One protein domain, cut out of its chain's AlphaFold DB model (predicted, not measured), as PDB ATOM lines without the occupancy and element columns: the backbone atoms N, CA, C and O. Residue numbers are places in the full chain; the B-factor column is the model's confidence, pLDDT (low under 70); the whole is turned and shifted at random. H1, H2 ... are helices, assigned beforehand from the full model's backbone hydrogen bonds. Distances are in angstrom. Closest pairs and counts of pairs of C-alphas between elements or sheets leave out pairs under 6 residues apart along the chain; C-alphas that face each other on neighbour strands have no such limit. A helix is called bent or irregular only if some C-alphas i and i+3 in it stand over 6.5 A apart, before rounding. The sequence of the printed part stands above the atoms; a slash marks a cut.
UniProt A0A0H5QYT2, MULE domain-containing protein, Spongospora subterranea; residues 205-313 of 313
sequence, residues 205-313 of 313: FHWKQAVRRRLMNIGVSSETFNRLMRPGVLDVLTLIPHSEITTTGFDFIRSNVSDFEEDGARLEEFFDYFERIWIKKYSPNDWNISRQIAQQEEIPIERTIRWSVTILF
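AT A GLANCE: This is residues 205 to 313 of the 313 residues of the protein "MULE domain-containing protein" of Spongospora subterranea (UniProt A0A0H5QYT2). The longest helix, H5, and H4 run back along each other as a loosely joined helical hairpin; H1 crosses H5 with its last residues, and H2 folds back from H1 to meet the last residues of H4. The short H3 lies near the middle, while the low-confidence H7 lies across the other end of H1, where Phe 205 meets residues 304 to 308 of H7 like the stem of a T. The printed part has 109 residues with seven named helices, H1 to H7 in chain order, and no named strand: all helix. It is compact, with a radius of gyration of the C-alphas of 14.2 A and spans of 40 by 36 by 24 A.

IN THESE COORDINATES: H5, residues 261 to 281, is 29.4 A long and has a kink of 26 degrees near residue 269. Its C-alpha 261 is at (35.828, 57.246, 48.838). H5 is irregular, with C-alphas 262 and 265 7.6 A apart. H4, residues 242 to 256, is 20.2 A long and irregular too, with C-alphas 243 and 246 7.2 A apart. H1, residues 205 to 218, is 20.2 A long and begins at C-alpha (42.299, 50.034, 21.735). H2 holds residues 222 to 228, H3 residues 235 to 238 and H6 residues 290 to 294. H7, residues 300 to 311, is 16.4 A long and ends at C-alpha (47.642, 53.141, 12.264).

HOW THE PARTS SIT: H4 is the hub, touching H2, H3 and H5. H4 and H5 form a helical hairpin at a shallow tilt of 17 degrees, opposite ways; they only just touch, with 3 pairs of C-alphas within 8 A, the closest being Phe 250 and Phe 271 at 7.5 A. H1 touches H5 with residues 214 to 218 alone, at a steep tilt of 43 degrees; their closest C-alphas, of Ile 218 and Arg 266, are 6.2 A apart. H2 only just touches H4, with 3 pairs within 8 A; the closest C-alphas, of Arg 227 and Asn 256, are 7.5 A apart. H3 only just touches H4, also with 3 pairs; the C-alphas of Leu 237 and Ile 245 are closest, at 5.9 A. H7 only just touches H1, with 3 pairs, about perpendicular at 82 degrees; the C-alphas of Phe 205 and Ile 305 are closest, at 6.2 A. H6 touches no helix. Helix packing is mostly crossed, with 1 of 4 touching pairs that have a tilt at a shallow one. Every O i to N i+4 pair is within hydrogen-bond range in H1, H2, H6 and H7, against 7 of 11 in H4 and 13 of 17 in H5; H3 is too short for such a pair.

THE WHOLE: The C-alphas farthest apart, of Glu 262 and Glu 297, are 40.9 A apart. The printed part has no cut and no long link. Its mean pLDDT is 86.0; residues 294 to 313, which end at the chain's last residue, are under 70.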
ATOM      1  N   PHE A 205      41.708  48.700  21.621       85.50
ATOM      2  CA  PHE A 205      42.299  50.034  21.735       85.50
ATOM      3  C   PHE A 205      41.237  51.135  21.722       85.50
ATOM      4  O   PHE A 205      41.248  52.010  22.591       85.50
ATOM      5  N   HIS A 206      40.284  51.061  20.792       88.50
ATOM      6  CA  HIS A 206      39.169  52.002  20.727       88.50
ATOM      7  C   HIS A 206      38.264  51.894  21.958       88.50
ATOM      8  O   HIS A 206      37.860  52.918  22.516       88.50
ATOM      9  N   TRP A 207      38.034  50.674  22.458       92.94
ATOM     10  CA  TRP A 207      37.358  50.440  23.736       92.94
ATOM     11  C   TRP A 207      38.092  51.137  24.891       92.94
ATOM     12  O   TRP A 207      37.500  51.948  25.607       92.94
ATOM     13  N   LYS A 208      39.406  50.910  25.026       92.31
ATOM     14  CA  LYS A 208      40.235  51.484  26.098       92.31
ATOM     15  C   LYS A 208      40.287  53.007  26.009       92.31
ATOM     16  O   LYS A 208      40.220  53.685  27.032       92.31
ATOM     17  N   GLN A 209      40.330  53.568  24.800       91.81
ATOM     18  CA  GLN A 209      40.250  55.012  24.577       91.81
ATOM     19  C   GLN A 209      38.877  55.581  24.970       91.81
ATOM     20  O   GLN A 209      38.803  56.653  25.574       91.81
ATOM     21  N   ALA A 210      37.782  54.893  24.646       94.25
ATOM     22  CA  ALA A 210      36.435  55.305  25.026       94.25
ATOM     23  C   ALA A 210      36.229  55.260  26.551       94.25
ATOM     24  O   ALA A 210      35.734  56.231  27.123       94.25
ATOM     25  N   VAL A 211      36.684  54.192  27.214       95.75
ATOM     26  CA  VAL A 211      36.687  54.063  28.680       95.75
ATOM     27  C   VAL A 211      37.510  55.180  29.326       95.75
ATOM     28  O   VAL A 211      36.996  55.905  30.175       95.75
ATOM     29  N   ARG A 212      38.744  55.401  28.854       96.31
ATOM     30  CA  ARG A 212      39.626  56.470  29.342       96.31
ATOM     31  C   ARG A 212      38.970  57.850  29.239       96.31
ATOM     32  O   ARG A 212      38.973  58.599  30.212       96.31
ATOM     33  N   ARG A 213      38.394  58.183  28.076       96.81
ATOM     34  CA  ARG A 213      37.686  59.459  27.863       96.81
ATOM     35  C   ARG A 213      36.497  59.608  28.803       96.81
ATOM     36  O   ARG A 213      36.279  60.695  29.326       96.81
ATOM     37  N   ARG A 214      35.739  58.533  29.042       97.62
ATOM     38  CA  ARG A 214      34.602  58.591  29.962       97.62
ATOM     39  C   ARG A 214      35.046  58.897  31.388       97.62
ATOM     40  O   ARG A 214      34.450  59.785  31.983       97.62
ATOM     41  N   LEU A 215      36.080  58.220  31.892       97.00
ATOM     42  CA  LEU A 215      36.626  58.471  33.233       97.00
ATOM     43  C   LEU A 215      37.104  59.921  33.394       97.00
ATOM     44  O   LEU A 215      36.813  60.561  34.397       97.00
ATOM     45  N   MET A 216      37.771  60.475  32.377       96.19
ATOM     46  CA  MET A 216      38.152  61.893  32.388       96.19
ATOM     47  C   MET A 216      36.934  62.819  32.438       96.19
ATOM     48  O   MET A 216      36.925  63.779  33.198       96.19
ATOM     49  N   ASN A 217      35.898  62.531  31.646       97.12
ATOM     50  CA  ASN A 217      34.723  63.396  31.537       97.12
ATOM     51  C   ASN A 217      33.881  63.448  32.818       97.12
ATOM     52  O   ASN A 217      33.292  64.484  33.101       97.12
ATOM     53  N   ILE A 218      33.799  62.344  33.563       96.56
ATOM     54  CA  ILE A 218      33.113  62.313  34.867       96.56
ATOM     55  C   ILE A 218      33.973  62.915  35.990       96.56
ATOM     56  O   ILE A 218      33.473  63.166  37.081       96.56
ATOM     57  N   GLY A 219      35.259  63.163  35.720       95.88
ATOM     58  CA  GLY A 219      36.162  63.864  36.624       95.88
ATOM     59  C   GLY A 219      36.569  63.061  37.855       95.88
ATOM     60  O   GLY A 219      36.593  63.634  38.941       95.88
ATOM     61  N   VAL A 220      36.860  61.759  37.711       96.31
ATOM     62  CA  VAL A 220      37.506  60.996  38.799       96.31
ATOM     63  C   VAL A 220      38.867  61.605  39.157       96.31
ATOM     64  O   VAL A 220      39.533  62.177  38.285       96.31
ATOM     65  N   SER A 221      39.292  61.462  40.413       96.50
ATOM     66  CA  SER A 221      40.625  61.882  40.860       96.50
ATOM     67  C   SER A 221      41.738  61.252  40.013       96.50
ATOM     68  O   SER A 221      41.571  60.211  39.360       96.50
ATOM     69  N   SER A 222      42.912  61.885  40.020       96.19
ATOM     70  CA  SER A 222      44.069  61.375  39.276       96.19
ATOM     71  C   SER A 222      44.521  60.017  39.819       96.19
ATOM     72  O   SER A 222      44.954  59.154  39.056       96.19
ATOM     73  N   GLU A 223      44.392  59.807  41.123       96.00
ATOM     74  CA  GLU A 223      44.719  58.589  41.849       96.00
ATOM     75  C   GLU A 223      43.827  57.426  41.401       96.00
ATOM     76  O   GLU A 223      44.340  56.417  40.898       96.00
ATOM     77  N   THR A 224      42.502  57.601  41.474       96.25
ATOM     78  CA  THR A 224      41.512  56.629  40.987       96.25
ATOM     79  C   THR A 224      41.715  56.349  39.503       96.25
ATOM     80  O   THR A 224      41.803  55.192  39.088       96.25
ATOM     81  N   PHE A 225      41.865  57.393  38.683       96.88
ATOM     82  CA  PHE A 225      42.094  57.253  37.248       96.88
ATOM     83  C   PHE A 225      43.333  56.404  36.937       96.88
ATOM     84  O   PHE A 225      43.270  55.455  36.149       96.88
ATOM     85  N   ASN A 226      44.464  56.725  37.566       96.00
ATOM     86  CA  ASN A 226      45.720  56.019  37.348       96.00
ATOM     87  C   ASN A 226      45.636  54.564  37.808       96.00
ATOM     88  O   ASN A 226      46.252  53.709  37.178       96.00
ATOM     89  N   ARG A 227      44.882  54.270  38.873       95.75
ATOM     90  CA  ARG A 227      44.633  52.906  39.361       95.75
ATOM     91  C   ARG A 227      43.776  52.112  38.377       95.75
ATOM     92  O   ARG A 227      44.198  51.040  37.954       95.75
ATOM     93  N   LEU A 228      42.637  52.664  37.963       96.38
ATOM     94  CA  LEU A 228      41.692  52.033  37.036       96.38
ATOM     95  C   LEU A 228      42.301  51.737  35.660       96.38
ATOM     96  O   LEU A 228      41.976  50.727  35.037       96.38
ATOM     97  N   MET A 229      43.196  52.604  35.179       95.00
ATOM     98  CA  MET A 229      43.834  52.453  33.869       95.00
ATOM     99  C   MET A 229      45.031  51.486  33.857       95.00
ATOM    100  O   MET A 229      45.589  51.244  32.777       95.00
ATOM    101  N   ARG A 230      45.435  50.925  35.010       94.06
ATOM    102  CA  ARG A 230      46.476  49.888  35.060       94.06
ATOM    103  C   ARG A 230      46.012  48.632  34.314       94.06
ATOM    104  O   ARG A 230      44.836  48.278  34.403       94.06
ATOM    105  N   PRO A 231      46.923  47.943  33.602       90.38
ATOM    106  CA  PRO A 231      46.628  46.620  33.069       90.38
ATOM    107  C   PRO A 231      46.171  45.671  34.183       90.38
ATOM    108  O   PRO A 231      46.764  45.659  35.261       90.38
ATOM    109  N   GLY A 232      45.132  44.889  33.916       88.56
ATOM    110  CA  GLY A 232      44.522  43.945  34.850       88.56
ATOM    111  C   GLY A 232      43.441  44.532  35.762       88.56
ATOM    112  O   GLY A 232      42.933  43.799  36.604       88.56
ATOM    113  N   VAL A 233      43.087  45.818  35.629       93.94
ATOM    114  CA  VAL A 233      42.034  46.447  36.450       93.94
ATOM    115  C   VAL A 233      40.737  46.576  35.660       93.94
ATOM    116  O   VAL A 233      39.864  45.727  35.786       93.94
ATOM    117  N   LEU A 234      40.585  47.600  34.814       94.56
ATOM    118  CA  LEU A 234      39.364  47.755  34.009       94.56
ATOM    119  C   LEU A 234      39.286  46.791  32.825       94.56
ATOM    120  O   LEU A 234      38.199  46.372  32.436       94.56
ATOM    121  N   ASP A 235      40.423  46.451  32.226       91.94
ATOM    122  CA  ASP A 235      40.482  45.549  31.075       91.94
ATOM    123  C   ASP A 235      40.154  44.096  31.431       91.94
ATOM    124  O   ASP A 235      39.811  43.336  30.533       91.94
ATOM    125  N   VAL A 236      40.104  43.726  32.715       92.69
ATOM    126  CA  VAL A 236      39.572  42.423  33.146       92.69
ATOM    127  C   VAL A 236      38.136  42.194  32.654       92.69
ATOM    128  O   VAL A 236      37.757  41.065  32.350       92.69
ATOM    129  N   LEU A 237      37.348  43.266  32.481       94.88
ATOM    130  CA  LEU A 237      35.968  43.183  31.993       94.88
ATOM    131  C   LEU A 237      35.866  42.655  30.557       94.88
ATOM    132  O   LEU A 237      34.792  42.222  30.145       94.88
ATOM    133  N   THR A 238      36.957  42.688  29.784       92.19
ATOM    134  CA  THR A 238      37.007  42.100  28.437       92.19
ATOM    135  C   THR A 238      37.360  40.612  28.459       92.19
ATOM    136  O   THR A 238      37.239  39.955  27.428       92.19
ATOM    137  N   LEU A 239      37.769  40.077  29.615       90.69
ATOM    138  CA  LEU A 239      38.329  38.731  29.776       90.69
ATOM    139  C   LEU A 239      37.429  37.790  30.584       90.69
ATOM    140  O   LEU A 239      37.555  36.575  30.457       90.69
ATOM    141  N   ILE A 240      36.529  38.329  31.408       92.06
ATOM    142  CA  ILE A 240      35.631  37.538  32.263       92.06
ATOM    143  C   ILE A 240      34.335  37.135  31.544       92.06
ATOM    144  O   ILE A 240      33.921  37.824  30.603       92.06
ATOM    145  N   PRO A 241      33.663  36.051  31.982       93.88
ATOM    146  CA  PRO A 241      32.378  35.638  31.431       93.88
ATOM    147  C   PRO A 241      31.339  36.762  31.444       93.88
ATOM    148  O   PRO A 241      31.259  37.551  32.383       93.88
ATOM    149  N   HIS A 242      30.479  36.806  30.421       94.25
ATOM    150  CA  HIS A 242      29.506  37.898  30.258       94.25
ATOM    151  C   HIS A 242      28.576  38.074  31.467       94.25
ATOM    152  O   HIS A 242      28.207  39.196  31.800       94.25
ATOM    153  N   SER A 243      28.209  36.968  32.121       94.50
ATOM    154  CA  SER A 243      27.358  36.947  33.316       94.50
ATOM    155  C   SER A 243      28.024  37.536  34.559       94.50
ATOM    156  O   SER A 243      27.328  37.867  35.514       94.50
ATOM    157  N   GLU A 244      29.349  37.650  34.560       96.31
ATOM    158  CA  GLU A 244      30.134  38.128  35.699       96.31
ATOM    159  C   GLU A 244      30.516  39.605  35.572       96.31
ATOM    160  O   GLU A 244      30.985  40.193  36.542       96.31
ATOM    161  N   ILE A 245      30.305  40.229  34.404       96.56
ATOM    162  CA  ILE A 245      30.747  41.607  34.142       96.56
ATOM    163  C   ILE A 245      30.163  42.588  35.164       96.56
ATOM    164  O   ILE A 245      30.914  43.337  35.782       96.56
ATOM    165  N   THR A 246      28.842  42.577  35.352       96.25
ATOM    166  CA  THR A 246      28.138  43.545  36.214       96.25
ATOM    167  C   THR A 246      28.111  43.147  37.688       96.25
ATOM    168  O   THR A 246      27.728  43.957  38.526       96.25
ATOM    169  N   THR A 247      28.472  41.903  38.009       94.31
ATOM    170  CA  THR A 247      28.520  41.379  39.379       94.31
ATOM    171  C   THR A 247      29.970  41.375  39.860       94.31
ATOM    172  O   THR A 247      30.491  42.412  40.267       94.31
ATOM    173  N   THR A 248      30.663  40.245  39.715       95.94
ATOM    174  CA  THR A 248      32.046  40.044  40.159       95.94
ATOM    175  C   THR A 248      33.009  41.072  39.565       95.94
ATOM    176  O   THR A 248      33.895  41.562  40.259       95.94
ATOM    177  N   GLY A 249      32.845  41.425  38.287       96.88
ATOM    178  CA  GLY A 249      33.714  42.370  37.590       96.88
ATOM    179  C   GLY A 249      33.639  43.783  38.165       96.88
ATOM    180  O   GLY A 249      34.673  44.394  38.441       96.88
ATOM    181  N   PHE A 250      32.432  44.304  38.384       97.31
ATOM    182  CA  PHE A 250      32.250  45.630  38.980       97.31
ATOM    183  C   PHE A 250      32.700  45.656  40.443       97.31
ATOM    184  O   PHE A 250      33.385  46.595  40.842       97.31
ATOM    185  N   ASP A 251      32.422  44.605  41.216       96.88
ATOM    186  CA  ASP A 251      32.878  44.499  42.610       96.88
ATOM    187  C   ASP A 251      34.408  44.428  42.717       96.88
ATOM    188  O   ASP A 251      35.020  45.093  43.563       96.88
ATOM    189  N   PHE A 252      35.056  43.706  41.802       97.12
ATOM    190  CA  PHE A 252      36.510  43.709  41.684       97.12
ATOM    191  C   PHE A 252      37.044  45.119  41.398       97.12
ATOM    192  O   PHE A 252      37.986  45.566  42.051       97.12
ATOM    193  N   ILE A 253      36.427  45.866  40.481       96.69
ATOM    194  CA  ILE A 253      36.846  47.244  40.191       96.69
ATOM    195  C   ILE A 253      36.665  48.145  41.415       96.69
ATOM    196  O   ILE A 253      37.597  48.872  41.750       96.69
ATOM    197  N   ARG A 254      35.521  48.068  42.111       95.50
ATOM    198  CA  ARG A 254      35.259  48.836  43.343       95.50
ATOM    199  C   ARG A 254      36.328  48.582  44.400       95.50
ATOM    200  O   ARG A 254      36.904  49.529  44.927       95.50
ATOM    201  N   SER A 255      36.649  47.316  44.662       95.50
ATOM    202  CA  SER A 255      37.665  46.954  45.664       95.50
ATOM    203  C   SER A 255      39.080  47.430  45.305       95.50
ATOM    204  O   SER A 255      39.889  47.667  46.195       95.50
ATOM    205  N   ASN A 256      39.391  47.644  44.022       94.94
ATOM    206  CA  ASN A 256      40.692  48.178  43.605       94.94
ATOM    207  C   ASN A 256      40.885  49.673  43.919       94.94
ATOM    208  O   ASN A 256      42.030  50.144  43.899       94.94
ATOM    209  N   VAL A 257      39.792  50.404  44.165       94.00
ATOM    210  CA  VAL A 257      39.763  51.858  44.397       94.00
ATOM    211  C   VAL A 257      39.025  52.237  45.686       94.00
ATOM    212  O   VAL A 257      38.660  53.395  45.858       94.00
ATOM    213  N   SER A 258      38.823  51.286  46.605       90.81
ATOM    214  CA  SER A 258      38.085  51.506  47.860       90.81
ATOM    215  C   SER A 258      38.703  52.573  48.761       90.81
ATOM    216  O   SER A 258      37.995  53.190  49.546       90.81
ATOM    217  N   ASP A 259      40.007  52.812  48.623       91.50
ATOM    218  CA  ASP A 259      40.741  53.818  49.393       91.50
ATOM    219  C   ASP A 259      40.402  55.265  48.961       91.50
ATOM    220  O   ASP A 259      40.807  56.218  49.623       91.50
ATOM    221  N   PHE A 260      39.666  55.443  47.853       90.19
ATOM    222  CA  PHE A 260      39.318  56.738  47.255       90.19
ATOM    223  C   PHE A 260      37.806  57.017  47.347       90.19
ATOM    224  O   PHE A 260      37.113  57.148  46.335       90.19
ATOM    225  N   GLU A 261      37.275  57.103  48.572       85.12
ATOM    226  CA  GLU A 261      35.828  57.246  48.838       85.12
ATOM    227  C   GLU A 261      35.177  58.445  48.122       85.12
ATOM    228  O   GLU A 261      34.012  58.378  47.719       85.12
ATOM    229  N   GLU A 262      35.932  59.525  47.897       90.06
ATOM    230  CA  GLU A 262      35.455  60.746  47.231       90.06
ATOM    231  C   GLU A 262      34.986  60.538  45.781       90.06
ATOM    232  O   GLU A 262      34.222  61.354  45.253       90.06
ATOM    233  N   ASP A 263      35.407  59.444  45.140       94.19
ATOM    234  CA  ASP A 263      35.040  59.095  43.768       94.19
ATOM    235  C   ASP A 263      33.897  58.080  43.671       94.19
ATOM    236  O   ASP A 263      33.464  57.777  42.557       94.19
ATOM    237  N   GLY A 264      33.350  57.593  44.792       93.12
ATOM    238  CA  GLY A 264      32.321  56.545  44.794       93.12
ATOM    239  C   GLY A 264      31.121  56.871  43.896       93.12
ATOM    240  O   GLY A 264      30.741  56.071  43.045       93.12
ATOM    241  N   ALA A 265      30.579  58.090  43.993       95.00
ATOM    242  CA  ALA A 265      29.455  58.520  43.155       95.00
ATOM    243  C   ALA A 265      29.807  58.593  41.655       95.00
ATOM    244  O   ALA A 265      28.992  58.230  40.806       95.00
ATOM    245  N   ARG A 266      31.030  59.028  41.311       96.00
ATOM    246  CA  ARG A 266      31.505  59.070  39.916       96.00
ATOM    247  C   ARG A 266      31.706  57.661  39.369       96.00
ATOM    248  O   ARG A 266      31.428  57.409  38.200       96.00
ATOM    249  N   LEU A 267      32.169  56.737  40.206       95.88
ATOM    250  CA  LEU A 267      32.370  55.349  39.817       95.88
ATOM    251  C   LEU A 267      31.038  54.651  39.500       95.88
ATOM    252  O   LEU A 267      30.952  53.949  38.495       95.88
ATOM    253  N   GLU A 268      29.978  54.914  40.264       96.12
ATOM    254  CA  GLU A 268      28.640  54.418  39.917       96.12
ATOM    255  C   GLU A 268      28.120  55.049  38.608       96.12
ATOM    256  O   GLU A 268      27.620  54.336  37.739       96.12
ATOM    257  N   GLU A 269      28.361  56.348  38.363       97.50
ATOM    258  CA  GLU A 269      28.049  56.976  37.063       97.50
ATOM    259  C   GLU A 269      28.824  56.329  35.891       97.50
ATOM    260  O   GLU A 269      28.352  56.272  34.742       97.50
ATOM    261  N   PHE A 270      30.040  55.846  36.158       97.69
ATOM    262  CA  PHE A 270      30.821  55.076  35.198       97.69
ATOM    263  C   PHE A 270      30.201  53.700  34.934       97.69
ATOM    264  O   PHE A 270      30.089  53.332  33.764       97.69
ATOM    265  N   PHE A 271      29.767  52.967  35.962       97.75
ATOM    266  CA  PHE A 271      29.123  51.660  35.794       97.75
ATOM    267  C   PHE A 271      27.780  51.759  35.064       97.75
ATOM    268  O   PHE A 271      27.555  51.011  34.111       97.75
ATOM    269  N   ASP A 272      26.960  52.766  35.368       97.88
ATOM    270  CA  ASP A 272      25.724  53.055  34.628       97.88
ATOM    271  C   ASP A 272      25.991  53.330  33.143       97.88
ATOM    272  O   ASP A 272      25.271  52.877  32.240       97.88
ATOM    273  N   TYR A 273      27.044  54.102  32.861       97.75
ATOM    274  CA  TYR A 273      27.517  54.306  31.496       97.75
ATOM    275  C   TYR A 273      27.982  52.991  30.868       97.75
ATOM    276  O   TYR A 273      27.648  52.722  29.709       97.75
ATOM    277  N   PHE A 274      28.742  52.186  31.610       97.62
ATOM    278  CA  PHE A 274      29.315  50.944  31.123       97.62
ATOM    279  C   PHE A 274      28.216  49.965  30.719       97.62
ATOM    280  O   PHE A 274      28.230  49.465  29.600       97.62
ATOM    281  N   GLU A 275      27.206  49.769  31.563       97.44
ATOM    282  CA  GLU A 275      26.048  48.940  31.240       97.44
ATOM    283  C   GLU A 275      25.290  49.460  30.019       97.44
ATOM    284  O   GLU A 275      24.967  48.709  29.092       97.44
ATOM    285  N   ARG A 276      25.018  50.767  29.977       97.25
ATOM    286  CA  ARG A 276      24.285  51.377  28.863       97.25
ATOM    287  C   ARG A 276      25.009  51.195  27.530       97.25
ATOM    288  O   ARG A 276      24.356  50.947  26.516       97.25
ATOM    289  N   ILE A 277      26.330  51.341  27.512       96.25
ATOM    290  CA  ILE A 277      27.110  51.338  26.273       96.25
ATOM    291  C   ILE A 277      27.636  49.946  25.928       96.25
ATOM    292  O   ILE A 277      27.407  49.480  24.817       96.25
ATOM    293  N   TRP A 278      28.308  49.275  26.853       96.12
ATOM    294  CA  TRP A 278      29.045  48.038  26.591       96.12
ATOM    295  C   TRP A 278      28.247  46.764  26.873       96.12
ATOM    296  O   TRP A 278      28.712  45.683  26.532       96.12
ATOM    297  N   ILE A 279      27.050  46.869  27.454       95.12
ATOM    298  CA  ILE A 279      26.148  45.719  27.624       95.12
ATOM    299  C   ILE A 279      24.904  45.870  26.745       95.12
ATOM    300  O   ILE A 279      24.550  44.952  26.005       95.12
ATOM    301  N   LYS A 280      24.232  47.029  26.815       94.56
ATOM    302  CA  LYS A 280      22.947  47.263  26.131       94.56
ATOM    303  C   LYS A 280      23.112  47.707  24.675       94.56
ATOM    304  O   LYS A 280      22.406  47.201  23.810       94.56
ATOM    305  N   LYS A 281      24.006  48.666  24.394       94.19
ATOM    306  CA  LYS A 281      24.209  49.189  23.029       94.19
ATOM    307  C   LYS A 281      25.112  48.286  22.184       94.19
ATOM    308  O   LYS A 281      24.753  47.980  21.051       94.19
ATOM    309  N   TYR A 282      26.269  47.893  22.709       93.31
ATOM    310  CA  TYR A 282      27.148  46.894  22.104       93.31
ATOM    311  C   TYR A 282      27.020  45.605  22.900       93.31
ATOM    312  O   TYR A 282      27.144  45.632  24.121       93.31
ATOM    313  N   SER A 283      26.756  44.487  22.225       91.81
ATOM    314  CA  SER A 283      26.677  43.205  22.919       91.81
ATOM    315  C   SER A 283      28.059  42.844  23.463       91.81
ATOM    316  O   SER A 283      29.037  43.062  22.752       91.81
ATOM    317  N   PRO A 284      28.184  42.214  24.644       93.00
ATOM    318  CA  PRO A 284      29.458  41.642  25.078       93.00
ATOM    319  C   PRO A 284      30.077  40.687  24.047       93.00
ATOM    320  O   PRO A 284      31.290  40.663  23.896       93.00
ATOM    321  N   ASN A 285      29.254  39.995  23.244       89.31
ATOM    322  CA  ASN A 285      29.728  39.184  22.112       89.31
ATOM    323  C   ASN A 285      30.557  39.978  21.090       89.31
ATOM    324  O   ASN A 285      31.336  39.385  20.355       89.31
ATOM    325  N   ASP A 286      30.342  41.290  21.003       87.75
ATOM    326  CA  ASP A 286      30.994  42.164  20.040       87.75
ATOM    327  C   ASP A 286      32.339  42.709  20.555       87.75
ATOM    328  O   ASP A 286      32.948  43.483  19.835       87.75
ATOM    329  N   TRP A 287      32.808  42.417  21.778       90.12
ATOM    330  CA  TRP A 287      34.066  43.004  22.302       90.12
ATOM    331  C   TRP A 287      34.753  42.235  23.434       90.12
ATOM    332  O   TRP A 287      35.951  42.416  23.652       90.12
ATOM    333  N   ASN A 288      34.019  41.415  24.180       90.25
ATOM    334  CA  ASN A 288      34.575  40.557  25.216       90.25
ATOM    335  C   ASN A 288      35.125  39.279  24.565       90.25
ATOM    336  O   ASN A 288      34.500  38.709  23.671       90.25
ATOM    337  N   ILE A 289      36.307  38.852  25.009       86.19
ATOM    338  CA  ILE A 289      37.038  37.723  24.430       86.19
ATOM    339  C   ILE A 289      37.115  36.494  25.352       86.19
ATOM    340  O   ILE A 289      37.872  35.561  25.087       86.19
ATOM    341  N   SER A 290      36.353  36.476  26.450       84.94
ATOM    342  CA  SER A 290      36.359  35.381  27.436       84.94
ATOM    343  C   SER A 290      36.087  34.011  26.809       84.94
ATOM    344  O   SER A 290      36.661  33.005  27.226       84.94
ATOM    345  N   ARG A 291      35.251  33.964  25.766       79.62
ATOM    346  CA  ARG A 291      34.926  32.727  25.044       79.62
ATOM    347  C   ARG A 291      36.090  32.228  24.201       79.62
ATOM    348  O   ARG A 291      36.389  31.042  24.259       79.62
ATOM    349  N   GLN A 292      36.763  33.130  23.494       75.06
ATOM    350  CA  GLN A 292      37.948  32.837  22.693       75.06
ATOM    351  C   GLN A 292      39.070  32.294  23.589       75.06
ATOM    352  O   GLN A 292      39.693  31.288  23.264       75.06
ATOM    353  N   ILE A 293      39.253  32.885  24.778       70.06
ATOM    354  CA  ILE A 293      40.204  32.388  25.788       70.06
ATOM    355  C   ILE A 293      39.824  30.979  26.254       70.06
ATOM    356  O   ILE A 293      40.676  30.092  26.288       70.06
ATOM    357  N   ALA A 294      38.551  30.749  26.593       66.56
ATOM    358  CA  ALA A 294      38.073  29.436  27.028       66.56
ATOM    359  C   ALA A 294      38.226  28.353  25.942       66.56
ATOM    360  O   ALA A 294      38.387  27.177  26.260       66.56
ATOM    361  N   GLN A 295      38.201  28.755  24.670       66.00
ATOM    362  CA  GLN A 295      38.394  27.893  23.503       66.00
ATOM    363  C   GLN A 295      39.870  27.752  23.086       66.00
ATOM    364  O   GLN A 295      40.149  27.044  22.122       66.00
ATOM    365  N   GLN A 296      40.809  28.369  23.819       57.47
ATOM    366  CA  GLN A 296      42.244  28.426  23.493       57.47
ATOM    367  C   GLN A 296      42.538  29.002  22.096       57.47
ATOM    368  O   GLN A 296      43.556  28.682  21.484       57.47
ATOM    369  N   GLU A 297      41.659  29.866  21.589       59.81
ATOM    370  CA  GLU A 297      41.916  30.606  20.359       59.81
ATOM    371  C   GLU A 297      42.999  31.667  20.601       59.81
ATOM    372  O   GLU A 297      43.104  32.252  21.685       59.81
ATOM    373  N   GLU A 298      43.821  31.927  19.586       54.12
ATOM    374  CA  GLU A 298      44.894  32.913  19.681       54.12
ATOM    375  C   GLU A 298      44.324  34.310  19.991       54.12
ATOM    376  O   GLU A 298      43.430  34.817  19.308       54.12
ATOM    377  N   ILE A 299      44.827  34.931  21.062       53.47
ATOM    378  CA  ILE A 299      44.166  36.057  21.730       53.47
ATOM    379  C   ILE A 299      44.248  37.343  20.874       53.47
ATOM    380  O   ILE A 299      45.341  37.875  20.655       53.47
ATOM    381  N   PRO A 300      43.111  37.951  20.469       53.94
ATOM    382  CA  PRO A 300      43.097  39.141  19.608       53.94
ATOM    383  C   PRO A 300      43.687  40.419  20.227       53.94
ATOM    384  O   PRO A 300      43.849  41.414  19.521       53.94
ATOM    385  N   ILE A 301      43.974  40.456  21.533       51.06
ATOM    386  CA  ILE A 301      44.369  41.685  22.246       51.06
ATOM    387  C   ILE A 301      45.758  42.167  21.834       51.06
ATOM    388  O   ILE A 301      45.895  43.341  21.489       51.06
ATOM    389  N   GLU A 302      46.770  41.292  21.799       50.53
ATOM    390  CA  GLU A 302      48.099  41.681  21.299       50.53
ATOM    391  C   GLU A 302      48.018  42.138  19.844       50.53
ATOM    392  O   GLU A 302      48.646  43.127  19.454       50.53
ATOM    393  N   ARG A 303      47.159  41.472  19.062       57.66
ATOM    394  CA  ARG A 303      46.916  41.817  17.666       57.66
ATOM    395  C   ARG A 303      46.292  43.196  17.513       57.66
ATOM    396  O   ARG A 303      46.739  43.991  16.697       57.66
ATOM    397  N   THR A 304      45.334  43.517  18.373       50.88
ATOM    398  CA  THR A 304      44.643  44.806  18.383       50.88
ATOM    399  C   THR A 304      45.536  45.945  18.883       50.88
ATOM    400  O   THR A 304      45.460  47.061  18.370       50.88
ATOM    401  N   ILE A 305      46.410  45.686  19.860       52.31
ATOM    402  CA  ILE A 305      47.364  46.683  20.369       52.31
ATOM    403  C   ILE A 305      48.437  46.980  19.318       52.31
ATOM    404  O   ILE A 305      48.644  48.150  19.004       52.31
ATOM    405  N   ARG A 306      49.070  45.952  18.729       52.00
ATOM    406  CA  ARG A 306      50.063  46.138  17.653       52.00
ATOM    407  C   ARG A 306      49.452  46.853  16.447       52.00
ATOM    408  O   ARG A 306      50.023  47.828  15.976       52.00
ATOM    409  N   TRP A 307      48.251  46.446  16.036       49.66
ATOM    410  CA  TRP A 307      47.472  47.101  14.984       49.66
ATOM    411  C   TRP A 307      47.246  48.598  15.236       49.66
ATOM    412  O   TRP A 307      47.457  49.421  14.348       49.66
ATOM    413  N   SER A 308      46.866  48.973  16.458       51.25
ATOM    414  CA  SER A 308      46.578  50.376  16.792       51.25
ATOM    415  C   SER A 308      47.818  51.261  16.725       51.25
ATOM    416  O   SER A 308      47.722  52.438  16.389       51.25
ATOM    417  N   VAL A 309      48.989  50.695  17.032       50.62
ATOM    418  CA  VAL A 309      50.277  51.383  16.894       50.62
ATOM    419  C   VAL A 309      50.633  51.563  15.413       50.62
ATOM    420  O   VAL A 309      51.151  52.609  15.055       50.62
ATOM    421  N   THR A 310      50.294  50.610  14.539       52.50
ATOM    422  CA  THR A 310      50.549  50.701  13.087       52.50
ATOM    423  C   THR A 310      49.696  51.758  12.368       52.50
ATOM    424  O   THR A 310      50.137  52.296  11.362       52.50
ATOM    425  N   ILE A 311      48.494  52.085  12.860       47.84
ATOM    426  CA  ILE A 311      47.642  53.141  12.264       47.84
ATOM    427  C   ILE A 311      48.033  54.546  12.739       47.84
ATOM    428  O   ILE A 311      47.815  55.530  12.031       47.84
ATOM    429  N   LEU A 312      48.542  54.667  13.968       37.06
ATOM    430  CA  LEU A 312      48.696  55.958  14.646       37.06
ATOM    431  C   LEU A 312      50.085  56.599  14.505       37.06
ATOM    432  O   LEU A 312      50.305  57.642  15.126       37.06
ATOM    433  N   PHE A 313      50.973  56.029  13.685       32.81
ATOM    434  CA  PHE A 313      52.295  56.580  13.372       32.81
ATOM    435  C   PHE A 313      52.590  56.553  11.874       32.81
ATOM    436  O   PHE A 313      52.407  55.483  11.257       32.81
TER     437      PHE A 313